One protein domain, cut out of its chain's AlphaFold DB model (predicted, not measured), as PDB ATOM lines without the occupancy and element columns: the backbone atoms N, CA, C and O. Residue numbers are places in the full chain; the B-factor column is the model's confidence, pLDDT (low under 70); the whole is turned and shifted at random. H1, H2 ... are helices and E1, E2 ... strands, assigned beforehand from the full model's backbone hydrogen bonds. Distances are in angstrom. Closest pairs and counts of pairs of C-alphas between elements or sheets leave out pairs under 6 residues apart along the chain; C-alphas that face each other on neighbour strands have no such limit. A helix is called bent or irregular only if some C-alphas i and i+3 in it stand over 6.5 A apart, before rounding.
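What this domain is: This is residues 146 to 218 and 229 to 255 of the 702 residues of the protein "DUF3298 domain-containing protein" of Firmicutes bacterium CAG:555 (UniProt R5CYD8). One long helix, H1, bent but nearly straight, lies lengthwise over one face of a narrow four-stranded sheet whose other face is bare, making a two-layer rod; the end of H1b and the link after it run beyond the sheet. The 100 printed residues hold, in order, E1, H1, E2, E3 and E4, a mixed class of helices and strands; the sheet, order E1 E2 E3 E4, is mixed and twisted. The whole is loose, with a radius of gyration of the C-alphas of 16.6 A and spans of 59 by 21 by 19 A.

How they stand to each other: Residues 146 to 147 pair antiparallel with residues 155 to 156 of E1, residues 153 to 161. H1, residues 166 to 201, was assigned as one helix by its hydrogen bonds but is bent, with C-alphas 184 and 187 6.6 A apart; its arms H1a, residues 166 to 184, and H1b, residues 187 to 201, stand at a shallow tilt of 18 degrees. H1a is on the sheet at a height of 7.1 A, only just over E1 with 3 C-alphas; their closest C-alphas, of Ile 160 and Ala 169, are 5.5 A apart. E2, residues 211 to 218, is parallel to E1, with N 154 and O 212 at 2.9 A; E1, H1, E2 form a strand-helix-strand unit, parallel neighbour strands joined through a helix, with a left-handed crossover. E3, residues 229 to 235, is antiparallel to E2, with N 213 and O 233 at 2.8 A. H1b, on the same face as H1a, has its closest C-alphas to E3 at Ser 191 and Ala 234, 6.9 A. E3 and E4, residues 240 to 250, form a hairpin, with N 232 and O 243 at 2.8 A. Every O i to N i+4 pair is within hydrogen-bond range in H1a, and 10 of 11 in H1b.

Where its parts are: E1 begins at C-alpha 153 (109.328, -72.982, 26.393). H1a measures 26.6 A and H1b 21.5 A. E4, 33.5 A long, ends at C-alpha 250 (99.399, -84.667, 0.504).

The domain as a whole: The two C-alphas farthest apart, of Asn 164 and Gly 204, are 58.9 A apart; these two residues have pLDDT under 70. Residues 219 to 228 are not printed, and C-alphas 218 and 229 are 6.5 A apart across the cut. Of the links printed whole, none is long.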
ATOM      1  N   THR A 146     109.470 -84.159  22.240       94.12
ATOM      2  CA  THR A 146     109.366 -82.909  22.997       94.12
ATOM      3  C   THR A 146     110.740 -82.262  23.127       94.12
ATOM      4  O   THR A 146     111.687 -82.874  23.623       94.12
ATOM      5  N   THR A 147     110.846 -81.006  22.712       95.50
ATOM      6  CA  THR A 147     112.048 -80.181  22.844       95.50
ATOM      7  C   THR A 147     111.783 -79.011  23.787       95.50
ATOM      8  O   THR A 147     110.650 -78.545  23.912       95.50
ATOM      9  N   LYS A 148     112.828 -78.557  24.484       96.62
ATOM     10  CA  LYS A 148     112.791 -77.413  25.406       96.62
ATOM     11  C   LYS A 148     113.895 -76.433  25.007       96.62
ATOM     12  O   LYS A 148     115.008 -76.567  25.513       96.62
ATOM     13  N   PRO A 149     113.645 -75.534  24.040       93.75
ATOM     14  CA  PRO A 149     114.683 -74.655  23.503       93.75
ATOM     15  C   PRO A 149     115.220 -73.677  24.554       93.75
ATOM     16  O   PRO A 149     116.400 -73.340  24.529       93.75
ATOM     17  N   GLU A 150     114.378 -73.263  25.502       94.62
ATOM     18  CA  GLU A 150     114.752 -72.416  26.632       94.62
ATOM     19  C   GLU A 150     113.785 -72.605  27.812       94.62
ATOM     20  O   GLU A 150     112.743 -73.256  27.691       94.62
ATOM     21  N   THR A 151     114.128 -72.049  28.977       94.75
ATOM     22  CA  THR A 151     113.293 -72.128  30.185       94.75
ATOM     23  C   THR A 151     111.897 -71.552  29.934       94.75
ATOM     24  O   THR A 151     111.751 -70.446  29.417       94.75
ATOM     25  N   GLY A 152     110.868 -72.309  30.322       95.50
ATOM     26  CA  GLY A 152     109.465 -71.942  30.123       95.50
ATOM     27  C   GLY A 152     108.928 -72.231  28.718       95.50
ATOM     28  O   GLY A 152     107.728 -72.093  28.509       95.50
ATOM     29  N   VAL A 153     109.759 -72.676  27.766       97.94
ATOM     30  CA  VAL A 153     109.328 -72.982  26.393       97.94
ATOM     31  C   VAL A 153     109.449 -74.478  26.107       97.94
ATOM     32  O   VAL A 153     110.490 -75.089  26.347       97.94
ATOM     33  N   SER A 154     108.384 -75.081  25.579       97.75
ATOM     34  CA  SER A 154     108.342 -76.496  25.200       97.75
ATOM     35  C   SER A 154     107.583 -76.687  23.889       97.75
ATOM     36  O   SER A 154     106.576 -76.034  23.650       97.75
ATOM     37  N   LEU A 155     108.008 -77.606  23.032       96.94
ATOM     38  CA  LEU A 155     107.257 -77.948  21.822       96.94
ATOM     39  C   LEU A 155     107.449 -79.408  21.437       96.94
ATOM     40  O   LEU A 155     108.572 -79.916  21.452       96.94
ATOM     41  N   ALA A 156     106.351 -80.071  21.088       97.00
ATOM     42  CA  ALA A 156     106.385 -81.350  20.396       97.00
ATOM     43  C   ALA A 156     106.748 -81.127  18.920       97.00
ATOM     44  O   ALA A 156     106.139 -80.303  18.241       97.00
ATOM     45  N   VAL A 157     107.753 -81.855  18.439       97.19
ATOM     46  CA  VAL A 157     108.267 -81.781  17.071       97.19
ATOM     47  C   VAL A 157     108.055 -83.144  16.408       97.19
ATOM     48  O   VAL A 157     108.685 -84.112  16.851       97.19
ATOM     49  N   PRO A 158     107.179 -83.248  15.389       97.62
ATOM     50  CA  PRO A 158     107.062 -84.462  14.599       97.62
ATOM     51  C   PRO A 158     108.270 -84.620  13.671       97.62
ATOM     52  O   PRO A 158     108.819 -83.643  13.163       97.62
ATOM     53  N   THR A 159     108.678 -85.861  13.440       97.50
ATOM     54  CA  THR A 159     109.604 -86.269  12.383       97.50
ATOM     55  C   THR A 159     108.913 -87.338  11.561       97.50
ATOM     56  O   THR A 159     108.455 -88.334  12.116       97.50
ATOM     57  N   ILE A 160     108.795 -87.099  10.261       97.75
ATOM     58  CA  ILE A 160     108.041 -87.941   9.340       97.75
ATOM     59  C   ILE A 160     109.015 -88.852   8.599       97.75
ATOM     60  O   ILE A 160     110.032 -88.385   8.085       97.75
ATOM     61  N   THR A 161     108.681 -90.136   8.518       92.88
ATOM     62  CA  THR A 161     109.359 -91.125   7.677       92.88
ATOM     63  C   THR A 161     108.320 -91.814   6.800       92.88
ATOM     64  O   THR A 161     107.317 -92.309   7.306       92.88
ATOM     65  N   MET A 162     108.569 -91.850   5.493       82.81
ATOM     66  CA  MET A 162     107.761 -92.582   4.515       82.81
ATOM     67  C   MET A 162     108.733 -93.398   3.658       82.81
ATOM     68  O   MET A 162     109.330 -92.834   2.738       82.81
ATOM     69  N   PRO A 163     108.975 -94.684   3.981       76.06
ATOM     70  CA  PRO A 163     110.013 -95.493   3.333       76.06
ATOM     71  C   PRO A 163     109.899 -95.519   1.806       76.06
ATOM     72  O   PRO A 163     110.894 -95.349   1.107       76.06
ATOM     73  N   ASN A 164     108.667 -95.612   1.304       69.25
ATOM     74  CA  ASN A 164     108.374 -95.686  -0.127       69.25
ATOM     75  C   ASN A 164     108.281 -94.303  -0.795       69.25
ATOM     76  O   ASN A 164     108.135 -94.210  -2.010       69.25
ATOM     77  N   ARG A 165     108.318 -93.215  -0.007       77.88
ATOM     78  CA  ARG A 165     108.142 -91.823  -0.466       77.88
ATOM     79  C   ARG A 165     109.051 -90.847   0.300       77.88
ATOM     80  O   ARG A 165     108.565 -89.901   0.928       77.88
ATOM     81  N   PRO A 166     110.380 -91.043   0.270       79.44
ATOM     82  CA  PRO A 166     111.309 -90.252   1.076       79.44
ATOM     83  C   PRO A 166     111.293 -88.754   0.730       79.44
ATOM     84  O   PRO A 166     111.464 -87.925   1.625       79.44
ATOM     85  N   ASP A 167     111.032 -88.391  -0.529       81.25
ATOM     86  CA  ASP A 167     110.946 -86.988  -0.959       81.25
ATOM     87  C   ASP A 167     109.723 -86.274  -0.368       81.25
ATOM     88  O   ASP A 167     109.839 -85.137   0.096       81.25
ATOM     89  N   ALA A 168     108.577 -86.960  -0.293       81.12
ATOM     90  CA  ALA A 168     107.376 -86.444   0.361       81.12
ATOM     91  C   ALA A 168     107.625 -86.224   1.856       81.12
ATOM     92  O   ALA A 168     107.400 -85.130   2.377       81.12
ATOM     93  N   ALA A 169     108.192 -87.226   2.539       88.31
ATOM     94  CA  ALA A 169     108.574 -87.099   3.942       88.31
ATOM     95  C   ALA A 169     109.536 -85.922   4.162       88.31
ATOM     96  O   ALA A 169     109.391 -85.169   5.128       88.31
ATOM     97  N   LYS A 170     110.503 -85.720   3.260       93.19
ATOM     98  CA  LYS A 170     111.424 -84.583   3.329       93.19
ATOM     99  C   LYS A 170     110.685 -83.246   3.206       93.19
ATOM    100  O   LYS A 170     110.917 -82.368   4.035       93.19
ATOM    101  N   ALA A 171     109.807 -83.088   2.216       96.94
ATOM    102  CA  ALA A 171     109.048 -81.853   2.007       96.94
ATOM    103  C   ALA A 171     108.175 -81.496   3.224       96.94
ATOM    104  O   ALA A 171     108.177 -80.347   3.676       96.94
ATOM    105  N   ILE A 172     107.520 -82.495   3.825       98.62
ATOM    106  CA  ILE A 172     106.722 -82.310   5.044       98.62
ATOM    107  C   ILE A 172     107.620 -81.891   6.213       98.62
ATOM    108  O   ILE A 172     107.328 -80.910   6.896       98.62
ATOM    109  N   ASN A 173     108.744 -82.581   6.434       98.69
ATOM    110  CA  ASN A 173     109.687 -82.232   7.502       98.69
ATOM    111  C   ASN A 173     110.247 -80.804   7.345       98.69
ATOM    112  O   ASN A 173     110.357 -80.081   8.339       98.69
ATOM    113  N   ASP A 174     110.568 -80.372   6.121       98.50
ATOM    114  CA  ASP A 174     111.034 -79.007   5.841       98.50
ATOM    115  C   ASP A 174     109.939 -77.965   6.159       98.50
ATOM    116  O   ASP A 174     110.222 -76.935   6.783       98.50
ATOM    117  N   SER A 175     108.681 -78.244   5.791       98.44
ATOM    118  CA  SER A 175     107.524 -77.396   6.124       98.44
ATOM    119  C   SER A 175     107.334 -77.267   7.644       98.44
ATOM    120  O   SER A 175     107.279 -76.154   8.179       98.44
ATOM    121  N   ILE A 176     107.351 -78.392   8.366       98.25
ATOM    122  CA  ILE A 176     107.259 -78.439   9.834       98.25
ATOM    123  C   ILE A 176     108.408 -77.668  10.497       98.25
ATOM    124  O   ILE A 176     108.193 -76.955  11.483       98.25
ATOM    125  N   ALA A 177     109.631 -77.764   9.971       97.88
ATOM    126  CA  ALA A 177     110.764 -76.992  10.475       97.88
ATOM    127  C   ALA A 177     110.523 -75.476  10.348       97.88
ATOM    128  O   ALA A 177     110.826 -74.728  11.282       97.88
ATOM    129  N   GLY A 178     109.920 -75.027   9.240       97.75
ATOM    130  CA  GLY A 178     109.475 -73.644   9.060       97.75
ATOM    131  C   GLY A 178     108.446 -73.216  10.111       97.75
ATOM    132  O   GLY A 178     108.640 -72.207  10.790       97.75
ATOM    133  N   ILE A 179     107.410 -74.026  10.326       96.75
ATOM    134  CA  ILE A 179     106.347 -73.772  11.317       96.75
ATOM    135  C   ILE A 179     106.907 -73.697  12.751       96.75
ATOM    136  O   ILE A 179     106.506 -72.846  13.552       96.75
ATOM    137  N   ASN A 180     107.875 -74.549  13.092       96.88
ATOM    138  CA  ASN A 180     108.540 -74.523  14.399       96.88
ATOM    139  C   ASN A 180     109.458 -73.304  14.571       96.88
ATOM    140  O   ASN A 180     109.589 -72.778  15.682       96.88
ATOM    141  N   LYS A 181     110.065 -72.815  13.484       97.19
ATOM    142  CA  LYS A 181     110.847 -71.574  13.502       97.19
ATOM    143  C   LYS A 181     109.958 -70.365  13.798       97.19
ATOM    144  O   LYS A 181     110.356 -69.520  14.591       97.19
ATOM    145  N   THR A 182     108.749 -70.309  13.242       96.75
ATOM    146  CA  THR A 182     107.776 -69.250  13.563       96.75
ATOM    147  C   THR A 182     107.365 -69.291  15.037       96.75
ATOM    148  O   THR A 182     107.379 -68.259  15.707       96.75
ATOM    149  N   PHE A 183     107.092 -70.485  15.579       97.06
ATOM    150  CA  PHE A 183     106.724 -70.660  16.991       97.06
ATOM    151  C   PHE A 183     107.816 -70.202  17.962       97.06
ATOM    152  O   PHE A 183     107.532 -69.526  18.948       97.06
ATOM    153  N   THR A 184     109.066 -70.581  17.683       96.69
ATOM    154  CA  THR A 184     110.237 -70.247  18.518       96.69
ATOM    155  C   THR A 184     110.825 -68.862  18.231       96.69
ATOM    156  O   THR A 184     111.688 -68.410  18.979       96.69
ATOM    157  N   GLY A 185     110.361 -68.188  17.177       97.00
ATOM    158  CA  GLY A 185     110.742 -66.830  16.793       97.00
ATOM    159  C   GLY A 185     109.601 -65.838  17.018       97.00
ATOM    160  O   GLY A 185     109.304 -65.475  18.155       97.00
ATOM    161  N   GLU A 186     108.962 -65.405  15.929       97.00
ATOM    162  CA  GLU A 186     107.977 -64.309  15.910       97.00
ATOM    163  C   GLU A 186     106.838 -64.489  16.928       97.00
ATOM    164  O   GLU A 186     106.480 -63.550  17.643       97.00
ATOM    165  N   GLN A 187     106.291 -65.702  17.052       96.38
ATOM    166  CA  GLN A 187     105.202 -65.977  17.991       96.38
ATOM    167  C   GLN A 187     105.667 -65.875  19.448       96.38
ATOM    168  O   GLN A 187     104.982 -65.275  20.276       96.38
ATOM    169  N   LEU A 188     106.847 -66.411  19.766       97.06
ATOM    170  CA  LEU A 188     107.433 -66.322  21.103       97.06
ATOM    171  C   LEU A 188     107.753 -64.872  21.489       97.06
ATOM    172  O   LEU A 188     107.475 -64.457  22.616       97.06
ATOM    173  N   GLU A 189     108.288 -64.076  20.560       97.19
ATOM    174  CA  GLU A 189     108.519 -62.644  20.777       97.19
ATOM    175  C   GLU A 189     107.214 -61.896  21.076       97.19
ATOM    176  O   GLU A 189     107.164 -61.087  22.012       97.19
ATOM    177  N   SER A 190     106.146 -62.210  20.338       96.69
ATOM    178  CA  SER A 190     104.810 -61.651  20.558       96.69
ATOM    179  C   SER A 190     104.261 -62.007  21.947       96.69
ATOM    180  O   SER A 190     103.916 -61.108  22.722       96.69
ATOM    181  N   SER A 191     104.286 -63.288  22.331       96.56
ATOM    182  CA  SER A 191     103.842 -63.749  23.655       96.56
ATOM    183  C   SER A 191     104.630 -63.088  24.787       96.56
ATOM    184  O   SER A 191     104.061 -62.640  25.782       96.56
ATOM    185  N   ARG A 192     105.954 -62.948  24.634       95.75
ATOM    186  CA  ARG A 192     106.804 -62.275  25.629       95.75
ATOM    187  C   ARG A 192     106.497 -60.786  25.741       95.75
ATOM    188  O   ARG A 192     106.592 -60.223  26.835       95.75
ATOM    189  N   LYS A 193     106.153 -60.125  24.635       96.12
ATOM    190  CA  LYS A 193     105.717 -58.726  24.652       96.12
ATOM    191  C   LYS A 193     104.386 -58.577  25.393       96.12
ATOM    192  O   LYS A 193     104.279 -57.667  26.211       96.12
ATOM    193  N   ALA A 194     103.431 -59.479  25.161       94.75
ATOM    194  CA  ALA A 194     102.151 -59.501  25.869       94.75
ATOM    195  C   ALA A 194     102.335 -59.732  27.380       94.75
ATOM    196  O   ALA A 194     101.826 -58.949  28.177       94.75
ATOM    197  N   TYR A 195     103.162 -60.708  27.774       94.81
ATOM    198  CA  TYR A 195     103.529 -60.946  29.179       94.81
ATOM    199  C   TYR A 195     104.085 -59.684  29.853       94.81
ATOM    200  O   TYR A 195     103.620 -59.270  30.909       94.81
ATOM    201  N   LYS A 196     105.053 -59.011  29.211       93.06
ATOM    202  CA  LYS A 196     105.648 -57.769  29.735       93.06
ATOM    203  C   LYS A 196     104.648 -56.617  29.846       93.06
ATOM    204  O   LYS A 196     104.888 -55.706  30.633       93.06
ATOM    205  N   GLN A 197     103.610 -56.600  29.015       92.31
ATOM    206  CA  GLN A 197     102.570 -55.580  29.064       92.31
ATOM    207  C   GLN A 197     101.641 -55.827  30.256       92.31
ATOM    208  O   GLN A 197     101.517 -54.943  31.099       92.31
ATOM    209  N   LEU A 198     101.109 -57.044  30.390       90.94
ATOM    210  CA  LEU A 198     100.263 -57.435  31.525       90.94
ATOM    211  C   LEU A 198     100.999 -57.291  32.861       90.94
ATOM    212  O   LEU A 198     100.440 -56.789  33.829       90.94
ATOM    213  N   ALA A 199     102.291 -57.621  32.895       87.94
ATOM    214  CA  ALA A 199     103.108 -57.455  34.091       87.94
ATOM    215  C   ALA A 199     103.244 -55.993  34.552       87.94
ATOM    216  O   ALA A 199     103.396 -55.738  35.742       87.94
ATOM    217  N   LYS A 200     103.202 -55.020  33.630       88.69
ATOM    218  CA  LYS A 200     103.197 -53.590  33.990       88.69
ATOM    219  C   LYS A 200     101.841 -53.137  34.517       88.69
ATOM    220  O   LYS A 200     101.791 -52.209  35.315       88.69
ATOM    221  N   GLU A 201     100.768 -53.741  34.021       87.56
ATOM    222  CA  GLU A 201      99.391 -53.408  34.391       87.56
ATOM    223  C   GLU A 201      99.011 -53.990  35.760       87.56
ATOM    224  O   GLU A 201      98.191 -53.402  36.456       87.56
ATOM    225  N   ALA A 202      99.654 -55.084  36.172       83.44
ATOM    226  CA  ALA A 202      99.396 -55.785  37.429       83.44
ATOM    227  C   ALA A 202      99.963 -55.110  38.704       83.44
ATOM    228  O   ALA A 202      99.788 -55.652  39.787       83.44
ATOM    229  N   ASP A 203     100.670 -53.974  38.590       73.38
ATOM    230  CA  ASP A 203     101.172 -53.094  39.676       73.38
ATOM    231  C   ASP A 203     101.375 -53.741  41.073       73.38
ATOM    232  O   ASP A 203     100.749 -53.360  42.062       73.38
ATOM    233  N   GLY A 204     102.285 -54.718  41.170       67.00
ATOM    234  CA  GLY A 204     102.689 -55.328  42.445       67.00
ATOM    235  C   GLY A 204     101.967 -56.622  42.841       67.00
ATOM    236  O   GLY A 204     102.214 -57.112  43.943       67.00
ATOM    237  N   GLU A 205     101.122 -57.187  41.976       76.31
ATOM    238  CA  GLU A 205     100.578 -58.541  42.144       76.31
ATOM    239  C   GLU A 205     101.615 -59.637  41.826       76.31
ATOM    240  O   GLU A 205     102.487 -59.469  40.968       76.31
ATOM    241  N   ASP A 206     101.502 -60.781  42.514       79.00
ATOM    242  CA  ASP A 206     102.285 -61.981  42.205       79.00
ATOM    243  C   ASP A 206     101.810 -62.564  40.864       79.00
ATOM    244  O   ASP A 206     100.653 -62.960  40.714       79.00
ATOM    245  N   LEU A 207     102.713 -62.610  39.883       87.25
ATOM    246  CA  LEU A 207     102.447 -63.132  38.543       87.25
ATOM    247  C   LEU A 207     102.932 -64.571  38.420       87.25
ATOM    248  O   LEU A 207     104.047 -64.886  38.840       87.25
ATOM    249  N   ASP A 208     102.155 -65.403  37.729       91.06
ATOM    250  CA  ASP A 208     102.661 -66.692  37.276       91.06
ATOM    251  C   ASP A 208     103.846 -66.512  36.311       91.06
ATOM    252  O   ASP A 208     103.938 -65.551  35.531       91.06
ATOM    253  N   ASP A 209     104.753 -67.490  36.332       93.88
ATOM    254  CA  ASP A 209     105.885 -67.530  35.416       93.88
ATOM    255  C   ASP A 209     105.415 -67.674  33.964       93.88
ATOM    256  O   ASP A 209     104.564 -68.506  33.619       93.88
ATOM    257  N   PHE A 210     106.043 -66.896  33.079       96.38
ATOM    258  CA  PHE A 210     105.839 -67.032  31.642       96.38
ATOM    259  C   PHE A 210     106.119 -68.467  31.189       96.38
ATOM    260  O   PHE A 210     107.187 -69.028  31.455       96.38
ATOM    261  N   SER A 211     105.204 -69.025  30.400       97.88
ATOM    262  CA  SER A 211     105.465 -70.263  29.671       97.88
ATOM    263  C   SER A 211     104.809 -70.258  28.300       97.88
ATOM    264  O   SER A 211     103.790 -69.606  28.101       97.88
ATOM    265  N   GLN A 212     105.384 -70.999  27.354       98.31
ATOM    266  CA  GLN A 212     104.802 -71.243  26.038       98.31
ATOM    267  C   GLN A 212     105.013 -72.706  25.646       98.31
ATOM    268  O   GLN A 212     106.122 -73.231  25.727       98.31
ATOM    269  N   SER A 213     103.944 -73.388  25.251       97.94
ATOM    270  CA  SER A 213     103.951 -74.814  24.938       97.94
ATOM    271  C   SER A 213     103.206 -75.112  23.642       97.94
ATOM    272  O   SER A 213     102.109 -74.596  23.451       97.94
ATOM    273  N   ARG A 214     103.776 -75.967  22.787       97.94
ATOM    274  CA  ARG A 214     103.091 -76.562  21.628       97.94
ATOM    275  C   ARG A 214     102.891 -78.057  21.829       97.94
ATOM    276  O   ARG A 214     103.849 -78.794  22.082       97.94
ATOM    277  N   TYR A 215     101.658 -78.498  21.640       96.44
ATOM    278  CA  TYR A 215     101.259 -79.898  21.581       96.44
ATOM    279  C   TYR A 215     100.892 -80.248  20.144       96.44
ATOM    280  O   TYR A 215     100.259 -79.450  19.462       96.44
ATOM    281  N   VAL A 216     101.267 -81.438  19.684       97.50
ATOM    282  CA  VAL A 216     100.992 -81.893  18.315       97.50
ATOM    283  C   VAL A 216     100.337 -83.265  18.373       97.50
ATOM    284  O   VAL A 216     100.727 -84.102  19.191       97.50
ATOM    285  N   ARG A 217      99.333 -83.482  17.522       96.44
ATOM    286  CA  ARG A 217      98.713 -84.789  17.297       96.44
ATOM    287  C   ARG A 217      98.596 -85.061  15.807       96.44
ATOM    288  O   ARG A 217      98.165 -84.177  15.073       96.44
ATOM    289  N   VAL A 218      98.917 -86.280  15.392       98.44
ATOM    290  CA  VAL A 218      98.465 -86.819  14.105       98.44
ATOM    291  C   VAL A 218      96.981 -87.142  14.239       98.44
ATOM    292  O   VAL A 218      96.596 -87.878  15.149       98.44
ATOM    293  N   ARG A 229      96.957 -81.750  14.058       97.94
ATOM    294  CA  ARG A 229      96.394 -80.742  14.953       97.94
ATOM    295  C   ARG A 229      97.496 -80.229  15.872       97.94
ATOM    296  O   ARG A 229      98.003 -80.986  16.709       97.94
ATOM    297  N   MET A 230      97.842 -78.952  15.755       97.81
ATOM    298  CA  MET A 230      98.770 -78.276  16.663       97.81
ATOM    299  C   MET A 230      97.996 -77.392  17.637       97.81
ATOM    300  O   MET A 230      97.097 -76.661  17.239       97.81
ATOM    301  N   PHE A 231      98.322 -77.487  18.923       97.50
ATOM    302  CA  PHE A 231      97.741 -76.660  19.974       97.50
ATOM    303  C   PHE A 231      98.836 -75.901  20.701       97.50
ATOM    304  O   PHE A 231      99.654 -76.494  21.409       97.50
ATOM    305  N   ASP A 232      98.806 -74.588  20.541       97.69
ATOM    306  CA  ASP A 232      99.728 -73.662  21.168       97.69
ATOM    307  C   ASP A 232      99.066 -73.025  22.376       97.69
ATOM    308  O   ASP A 232      97.907 -72.617  22.326       97.69
ATOM    309  N   LYS A 233      99.818 -72.909  23.467       96.69
ATOM    310  CA  LYS A 233      99.373 -72.265  24.699       96.69
ATOM    311  C   LYS A 233     100.491 -71.415  25.281       96.69
ATOM    312  O   LYS A 233     101.627 -71.875  25.354       96.69
ATOM    313  N   ALA A 234     100.164 -70.222  25.763       97.12
ATOM    314  CA  ALA A 234     101.060 -69.376  26.536       97.12
ATOM    315  C   ALA A 234     100.417 -68.959  27.867       97.12
ATOM    316  O   ALA A 234      99.263 -68.527  27.883       97.12
ATOM    317  N   ASN A 235     101.162 -69.075  28.970       96.19
ATOM    318  CA  ASN A 235     100.846 -68.398  30.226       96.19
ATOM    319  C   ASN A 235     101.471 -67.000  30.190       96.19
ATOM    320  O   ASN A 235     102.687 -66.865  30.022       96.19
ATOM    321  N   LEU A 236     100.628 -65.979  30.325       94.31
ATOM    322  CA  LEU A 236     100.999 -64.573  30.257       94.31
ATOM    323  C   LEU A 236     100.988 -63.893  31.644       94.31
ATOM    324  O   LEU A 236     100.981 -62.665  31.714       94.31
ATOM    325  N   GLY A 237     101.043 -64.670  32.730       90.88
ATOM    326  CA  GLY A 237     101.031 -64.189  34.112       90.88
ATOM    327  C   GLY A 237      99.611 -64.210  34.662       90.88
ATOM    328  O   GLY A 237      99.174 -65.213  35.206       90.88
ATOM    329  N   THR A 238      98.864 -63.124  34.472       88.44
ATOM    330  CA  THR A 238      97.441 -63.027  34.869       88.44
ATOM    331  C   THR A 238      96.469 -63.493  33.787       88.44
ATOM    332  O   THR A 238      95.272 -63.619  34.036       88.44
ATOM    333  N   GLY A 239      96.964 -63.743  32.575       87.81
ATOM    334  CA  GLY A 239      96.167 -64.167  31.428       87.81
ATOM    335  C   GLY A 239      96.778 -65.361  30.707       87.81
ATOM    336  O   GLY A 239      97.890 -65.800  31.002       87.81
ATOM    337  N   SER A 240      96.066 -65.876  29.710       91.31
ATOM    338  CA  SER A 240      96.584 -66.925  28.834       91.31
ATOM    339  C   SER A 240      96.178 -66.680  27.390       91.31
ATOM    340  O   SER A 240      95.168 -66.034  27.126       91.31
ATOM    341  N   ALA A 241      96.976 -67.194  26.463       92.81
ATOM    342  CA  ALA A 241      96.641 -67.229  25.047       92.81
ATOM    343  C   ALA A 241      96.720 -68.673  24.561       92.81
ATOM    344  O   ALA A 241      97.599 -69.427  24.987       92.81
ATOM    345  N   SER A 242      95.823 -69.062  23.661       95.38
ATOM    346  CA  SER A 242      95.897 -70.372  23.026       95.38
ATOM    347  C   SER A 242      95.311 -70.364  21.629       95.38
ATOM    348  O   SER A 242      94.354 -69.638  21.375       95.38
ATOM    349  N   ALA A 243      95.851 -71.211  20.763       96.00
ATOM    350  CA  ALA A 243      95.373 -71.385  19.402       96.00
ATOM    351  C   ALA A 243      95.499 -72.848  18.970       96.00
ATOM    352  O   ALA A 243      96.440 -73.546  19.352       96.00
ATOM    353  N   ILE A 244      94.547 -73.294  18.164       97.88
ATOM    354  CA  ILE A 244      94.564 -74.547  17.426       97.88
ATOM    355  C   ILE A 244      94.817 -74.201  15.960       97.88
ATOM    356  O   ILE A 244      94.156 -73.322  15.402       97.88
ATOM    357  N   THR A 245      95.765 -74.896  15.342       97.38
ATOM    358  CA  THR A 245      96.016 -74.828  13.902       97.38
ATOM    359  C   THR A 245      96.033 -76.226  13.299       97.38
ATOM    360  O   THR A 245      96.447 -77.202  13.937       97.38
ATOM    361  N   GLY A 246      95.550 -76.313  12.062       97.94
ATOM    362  CA  GLY A 246      95.602 -77.514  11.249       97.94
ATOM    363  C   GLY A 246      96.698 -77.417  10.199       97.94
ATOM    364  O   GLY A 246      96.843 -76.380   9.561       97.94
ATOM    365  N   HIS A 247      97.463 -78.493  10.023       98.19
ATOM    366  CA  HIS A 247      98.438 -78.615   8.940       98.19
ATOM    367  C   HIS A 247      98.221 -79.943   8.228       98.19
ATOM    368  O   HIS A 247      98.400 -81.006   8.823       98.19
ATOM    369  N   ASN A 248      97.810 -79.870   6.967       98.56
ATOM    370  CA  ASN A 248      97.394 -81.010   6.161       98.56
ATOM    371  C   ASN A 248      98.349 -81.142   4.986       98.56
ATOM    372  O   ASN A 248      98.637 -80.150   4.323       98.56
ATOM    373  N   TYR A 249      98.822 -82.349   4.715       98.69
ATOM    374  CA  TYR A 249      99.778 -82.621   3.656       98.69
ATOM    375  C   TYR A 249      99.267 -83.737   2.761       98.69
ATOM    376  O   TYR A 249      98.739 -84.736   3.248       98.69
ATOM    377  N   ASP A 250      99.486 -83.578   1.462       94.31
ATOM    378  CA  ASP A 250      99.399 -84.667   0.504       94.31
ATOM    379  C   ASP A 250     100.530 -85.656   0.826       94.31
ATOM    380  O   ASP A 250     101.714 -85.311   0.770       94.31
ATOM    381  N   ALA A 251     100.179 -86.881   1.213       84.69
ATOM    382  CA  ALA A 251     101.150 -87.879   1.657       84.69
ATOM    383  C   ALA A 251     102.011 -88.430   0.507       84.69
ATOM    384  O   ALA A 251     103.014 -89.099   0.749       84.69
ATOM    385  N   TYR A 252     101.641 -88.177  -0.752       78.31
ATOM    386  CA  TYR A 252     102.397 -88.620  -1.919       78.31
ATOM    387  C   TYR A 252     103.471 -87.619  -2.351       78.31
ATOM    388  O   TYR A 252     104.575 -88.021  -2.706       78.31
ATOM    389  N   THR A 253     103.159 -86.327  -2.317       80.31
ATOM    390  CA  THR A 253     104.040 -85.241  -2.776       80.31
ATOM    391  C   THR A 253     104.717 -84.496  -1.628       80.31
ATOM    392  O   THR A 253     105.760 -83.875  -1.820       80.31
ATOM    393  N   GLY A 254     104.126 -84.540  -0.434       88.19
ATOM    394  CA  GLY A 254     104.531 -83.766   0.734       88.19
ATOM    395  C   GLY A 254     104.145 -82.285   0.688       88.19
ATOM    396  O   GLY A 254     104.582 -81.517   1.547       88.19
ATOM    397  N   ALA A 255     103.341 -81.866  -0.296       94.19
ATOM    398  CA  ALA A 255     102.822 -80.505  -0.384       94.19
ATOM    399  C   ALA A 255     101.758 -80.244   0.696       94.19
ATOM    400  O   ALA A 255     100.954 -81.120   1.010       94.19
TER     401      ALA A 255